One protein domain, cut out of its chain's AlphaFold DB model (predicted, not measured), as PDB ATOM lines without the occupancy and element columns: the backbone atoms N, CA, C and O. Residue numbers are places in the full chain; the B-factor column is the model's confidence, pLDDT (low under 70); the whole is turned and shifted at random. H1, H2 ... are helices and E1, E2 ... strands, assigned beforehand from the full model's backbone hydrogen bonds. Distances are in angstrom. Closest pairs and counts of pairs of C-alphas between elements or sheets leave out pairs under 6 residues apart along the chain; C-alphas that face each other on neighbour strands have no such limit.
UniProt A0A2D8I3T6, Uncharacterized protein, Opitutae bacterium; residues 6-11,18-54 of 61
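AT A GLANCE: This is residues 6 to 11 and 18 to 54 of the 61 residues of an uncharacterized protein of Opitutae bacterium (UniProt A0A2D8I3T6). A short strand E1 lies to one side of an elongated, sparse body, in which helix H1 is toward one end and the small helix H2 is at the other, joined by the drawn-out stretch of residues 39 to 50. The 43 printed residues run E1, H1, H2, a mixed class with 19 residues in named elements, under half. The whole is only just compact, close to loose, with a radius of gyration of the C-alphas of 10.8 A and spans of 32 by 21 by 18 A.

HOW THE PARTS SIT: E1, residues 6 to 9, pairs with no named strand. It is apart from H1, residues 28 to 38, and from H2, residues 51 to 54. H1 and H2 are apart too. In H1 every O i to N i+4 pair is within hydrogen-bond range; H2 is too short for such a pair, and its one O i to N i+3 pair is within range.

IN THESE COORDINATES: E1 begins at C-alpha 6 (155.950, 153.691, 111.418). H1 measures 15.4 A from first to last C-alpha. H2 ends at C-alpha 54 (158.418, 139.270, 122.216).

THE WHOLE: The C-alphas farthest apart, of Pro 40 and Leu 54, are 33.1 A apart. Residues 12 to 17 are not printed; C-alphas 11 and 18 are 15.1 A apart across this cut, in the link E1 to H1. The link H1 to H2 is long. Residues 6 to 11, 18 to 19 and 48 to 54 have pLDDT under 70.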
ATOM      1  N   ILE A   6     155.399 155.032 111.205       66.56
ATOM      2  CA  ILE A   6     155.950 153.691 111.418       66.56
ATOM      3  C   ILE A   6     157.482 153.785 111.323       66.56
ATOM      4  O   ILE A   6     158.000 154.034 110.229       66.56
ATOM      5  N   PRO A   7     158.232 153.594 112.428       65.56
ATOM      6  CA  PRO A   7     159.684 153.505 112.361       65.56
ATOM      7  C   PRO A   7     160.088 152.164 111.738       65.56
ATOM      8  O   PRO A   7     159.729 151.101 112.247       65.56
ATOM      9  N   ALA A   8     160.863 152.208 110.658       63.69
ATOM     10  CA  ALA A   8     161.472 151.038 110.039       63.69
ATOM     11  C   ALA A   8     162.989 151.220 109.940       63.69
ATOM     12  O   ALA A   8     163.486 152.275 109.533       63.69
ATOM     13  N   THR A   9     163.726 150.179 110.324       63.12
ATOM     14  CA  THR A   9     165.178 150.118 110.149       63.12
ATOM     15  C   THR A   9     165.468 149.586 108.756       63.12
ATOM     16  O   THR A   9     165.150 148.440 108.446       63.12
ATOM     17  N   THR A  10     166.051 150.422 107.905       65.31
ATOM     18  CA  THR A  10     166.421 150.043 106.543       65.31
ATOM     19  C   THR A  10     167.742 149.267 106.522       65.31
ATOM     20  O   THR A  10     168.508 149.288 107.485       65.31
ATOM     21  N   SER A  11     168.032 148.562 105.422       59.25
ATOM     22  CA  SER A  11     169.225 147.700 105.281       59.25
ATOM     23  C   SER A  11     170.566 148.433 105.434       59.25
ATOM     24  O   SER A  11     171.601 147.801 105.613       59.25
ATOM     25  N   TYR A  18     157.828 156.328 108.285       69.94
ATOM     26  CA  TYR A  18     156.963 156.234 107.121       69.94
ATOM     27  C   TYR A  18     155.521 156.487 107.524       69.94
ATOM     28  O   TYR A  18     155.041 155.880 108.482       69.94
ATOM     29  N   ASP A  19     154.842 157.321 106.740       67.88
ATOM     30  CA  ASP A  19     153.394 157.458 106.796       67.88
ATOM     31  C   ASP A  19     152.745 156.310 106.022       67.88
ATOM     32  O   ASP A  19     152.945 156.173 104.813       67.88
ATOM     33  N   GLY A  20     151.997 155.440 106.705       72.31
ATOM     34  CA  GLY A  20     151.448 154.258 106.043       72.31
ATOM     35  C   GLY A  20     150.527 153.380 106.881       72.31
ATOM     36  O   GLY A  20     150.236 153.644 108.044       72.31
ATOM     37  N   VAL A  21     150.049 152.305 106.251       74.75
ATOM     38  CA  VAL A  21     149.191 151.289 106.874       74.75
ATOM     39  C   VAL A  21     149.955 149.983 107.054       74.75
ATOM     40  O   VAL A  21     150.670 149.540 106.157       74.75
ATOM     41  N   LEU A  22     149.763 149.328 108.198       77.44
ATOM     42  CA  LEU A  22     150.239 147.963 108.397       77.44
ATOM     43  C   LEU A  22     149.258 146.979 107.759       77.44
ATOM     44  O   LEU A  22     148.067 146.971 108.080       77.44
ATOM     45  N   VAL A  23     149.769 146.121 106.879       78.06
ATOM     46  CA  VAL A  23     148.988 145.076 106.214       78.06
ATOM     47  C   VAL A  23     149.511 143.713 106.648       78.06
ATOM     48  O   VAL A  23     150.692 143.420 106.496       78.06
ATOM     49  N   LYS A  24     148.630 142.852 107.168       82.06
ATOM     50  CA  LYS A  24     148.985 141.457 107.469       82.06
ATOM     51  C   LYS A  24     149.114 140.657 106.173       82.06
ATOM     52  O   LYS A  24     148.171 140.634 105.373       82.06
ATOM     53  N   ALA A  25     150.238 139.977 105.994       85.00
ATOM     54  CA  ALA A  25     150.533 139.117 104.854       85.00
ATOM     55  C   ALA A  25     151.507 138.006 105.271       85.00
ATOM     56  O   ALA A  25     152.303 138.208 106.182       85.00
ATOM     57  N   GLU A  26     151.447 136.858 104.600       84.69
ATOM     58  CA  GLU A  26     152.327 135.703 104.839       84.69
ATOM     59  C   GLU A  26     153.612 135.768 103.996       84.69
ATOM     60  O   GLU A  26     154.538 134.985 104.186       84.69
ATOM     61  N   SER A  27     153.671 136.689 103.031       86.19
ATOM     62  CA  SER A  27     154.849 136.933 102.198       86.19
ATOM     63  C   SER A  27     154.866 138.357 101.647       86.19
ATOM     64  O   SER A  27     153.814 138.982 101.476       86.19
ATOM     65  N   PHE A  28     156.050 138.836 101.254       84.38
ATOM     66  CA  PHE A  28     156.221 140.135 100.595       84.38
ATOM     67  C   PHE A  28     155.326 140.288  99.351       84.38
ATOM     68  O   PHE A  28     154.627 141.284  99.185       84.38
ATOM     69  N   LYS A  29     155.250 139.244  98.516       89.69
ATOM     70  CA  LYS A  29     154.411 139.224  97.306       89.69
ATOM     71  C   LYS A  29     152.920 139.390  97.625       89.69
ATOM     72  O   LYS A  29     152.173 140.007  96.862       89.69
ATOM     73  N   GLU A  30     152.460 138.810  98.730       89.69
ATOM     74  CA  GLU A  30     151.079 138.973  99.178       89.69
ATOM     75  C   GLU A  30     150.837 140.379  99.739       89.69
ATOM     76  O   GLU A  30     149.802 140.981  99.431       89.69
ATOM     77  N   ALA A  31     151.798 140.925 100.488       89.06
ATOM     78  CA  ALA A  31     151.752 142.297 100.983       89.06
ATOM     79  C   ALA A  31     151.620 143.296  99.825       89.06
ATOM     80  O   ALA A  31     150.713 144.125  99.844       89.06
ATOM     81  N   GLU A  32     152.428 143.159  98.766       89.38
ATOM     82  CA  GLU A  32     152.350 144.022  97.578       89.38
ATOM     83  C   GLU A  32     150.984 143.948  96.898       89.38
ATOM     84  O   GLU A  32     150.399 144.965  96.520       89.38
ATOM     85  N   LYS A  33     150.445 142.733  96.743       92.25
ATOM     86  CA  LYS A  33     149.134 142.531  96.121       92.25
ATOM     87  C   LYS A  33     148.022 143.182  96.942       92.25
ATOM     88  O   LYS A  33     147.084 143.726  96.362       92.25
ATOM     89  N   LYS A  34     148.099 143.105  98.272       90.00
ATOM     90  CA  LYS A  34     147.138 143.751  99.173       90.00
ATOM     91  C   LYS A  34     147.293 145.275  99.148       90.00
ATOM     92  O   LYS A  34     146.284 145.951  98.973       90.00
ATOM     93  N   ALA A  35     148.518 145.797  99.211       88.62
ATOM     94  CA  ALA A  35     148.803 147.230  99.128       88.62
ATOM     95  C   ALA A  35     148.247 147.840  97.831       88.62
ATOM     96  O   ALA A  35     147.410 148.738  97.884       88.62
ATOM     97  N   LYS A  36     148.576 147.253  96.672       88.50
ATOM     98  CA  LYS A  36     148.101 147.727  95.358       88.50
ATOM     99  C   LYS A  36     146.583 147.640  95.181       88.50
ATOM    100  O   LYS A  36     146.009 148.428  94.437       88.50
ATOM    101  N   LYS A  37     145.919 146.689  95.850       89.81
ATOM    102  CA  LYS A  37     144.448 146.604  95.877       89.81
ATOM    103  C   LYS A  37     143.806 147.720  96.704       89.81
ATOM    104  O   LYS A  37     142.679 148.090  96.401       89.81
ATOM    105  N   MET A  38     144.477 148.194  97.753       86.38
ATOM    106  CA  MET A  38     143.978 149.275  98.610       86.38
ATOM    107  C   MET A  38     144.164 150.634  97.940       86.38
ATOM    108  O   MET A  38     143.227 151.422  97.884       86.38
ATOM    109  N   ASN A  39     145.360 150.886  97.411       84.56
ATOM    110  CA  ASN A  39     145.654 152.036  96.571       84.56
ATOM    111  C   ASN A  39     146.849 151.673  95.658       84.56
ATOM    112  O   ASN A  39     147.879 151.234  96.170       84.56
ATOM    113  N   PRO A  40     146.732 151.828  94.325       86.88
ATOM    114  CA  PRO A  40     147.807 151.501  93.385       86.88
ATOM    115  C   PRO A  40     149.096 152.315  93.584       86.88
ATOM    116  O   PRO A  40     150.137 151.888  93.093       86.88
ATOM    117  N   GLU A  41     149.045 153.443  94.298       85.00
ATOM    118  CA  GLU A  41     150.210 154.271  94.645       85.00
ATOM    119  C   GLU A  41     150.969 153.770  95.886       85.00
ATOM    120  O   GLU A  41     152.043 154.281  96.192       85.00
ATOM    121  N   LEU A  42     150.438 152.783  96.618       81.50
ATOM    122  CA  LEU A  42     151.112 152.227  97.792       81.50
ATOM    123  C   LEU A  42     152.262 151.299  97.397       81.50
ATOM    124  O   LEU A  42     152.113 150.399  96.565       81.50
ATOM    125  N   GLU A  43     153.384 151.459  98.094       82.94
ATOM    126  CA  GLU A  43     154.581 150.631  97.970       82.94
ATOM    127  C   GLU A  43     154.848 149.875  99.279       82.94
ATOM    128  O   GLU A  43     154.645 150.400 100.375       82.94
ATOM    129  N   VAL A  44     155.301 148.622  99.172       83.06
ATOM    130  CA  VAL A  44     155.716 147.829 100.333       83.06
ATOM    131  C   VAL A  44     157.212 148.003 100.526       83.06
ATOM    132  O   VAL A  44     158.014 147.542  99.722       83.06
ATOM    133  N   ILE A  45     157.573 148.665 101.617       80.38
ATOM    134  CA  ILE A  45     158.954 149.052 101.926       80.38
ATOM    135  C   ILE A  45     159.687 148.049 102.825       80.38
ATOM    136  O   ILE A  45     160.904 148.133 102.968       80.38
ATOM    137  N   GLY A  46     158.966 147.118 103.456       77.19
ATOM    138  CA  GLY A  46     159.560 146.148 104.368       77.19
ATOM    139  C   GLY A  46     158.551 145.431 105.255       77.19
ATOM    140  O   GLY A  46     157.340 145.638 105.162       77.19
ATOM    141  N   GLU A  47     159.087 144.580 106.122       76.12
ATOM    142  CA  GLU A  47     158.338 143.819 107.117       76.12
ATOM    143  C   GLU A  47     158.475 144.490 108.485       76.12
ATOM    144  O   GLU A  47     159.558 144.918 108.883       76.12
ATOM    145  N   TYR A  48     157.364 144.588 109.212       68.50
ATOM    146  CA  TYR A  48     157.349 145.113 110.570       68.50
ATOM    147  C   TYR A  48     157.169 143.960 111.556       68.50
ATOM    148  O   TYR A  48     156.105 143.341 111.605       68.50
ATOM    149  N   VAL A  49     158.196 143.689 112.363       62.66
ATOM    150  CA  VAL A  49     158.106 142.748 113.487       62.66
ATOM    151  C   VAL A  49     157.648 143.531 114.713       62.66
ATOM    152  O   VAL A  49     158.405 144.311 115.289       62.66
ATOM    153  N   SER A  50     156.385 143.356 115.099       57.84
ATOM    154  CA  SER A  50     155.854 143.998 116.301       57.84
ATOM    155  C   SER A  50     156.436 143.343 117.552       57.84
ATOM    156  O   SER A  50     156.294 142.142 117.762       57.84
ATOM    157  N   MET A  51     157.040 144.151 118.425       49.22
ATOM    158  CA  MET A  51     157.642 143.703 119.688       49.22
ATOM    159  C   MET A  51     156.608 143.160 120.700       49.22
ATOM    160  O   MET A  51     156.982 142.571 121.708       49.22
ATOM    161  N   LEU A  52     155.304 143.300 120.419       51.38
ATOM    162  CA  LEU A  52     154.222 142.698 121.210       51.38
ATOM    163  C   LEU A  52     154.260 141.160 121.232       51.38
ATOM    164  O   LEU A  52     153.754 140.577 122.184       51.38
ATOM    165  N   GLU A  53     154.886 140.500 120.252       45.25
ATOM    166  CA  GLU A  53     155.069 139.036 120.287       45.25
ATOM    167  C   GLU A  53     156.329 138.595 121.053       45.25
ATOM    168  O   GLU A  53     156.455 137.429 121.415       45.25
ATOM    169  N   LEU A  54     157.234 139.526 121.383       44.12
ATOM    170  CA  LEU A  54     158.418 139.270 122.216       44.12
ATOM    171  C   LEU A  54     158.141 139.422 123.723       44.12
ATOM    172  O   LEU A  54     159.010 139.123 124.535       44.12
TER     173      LEU A  54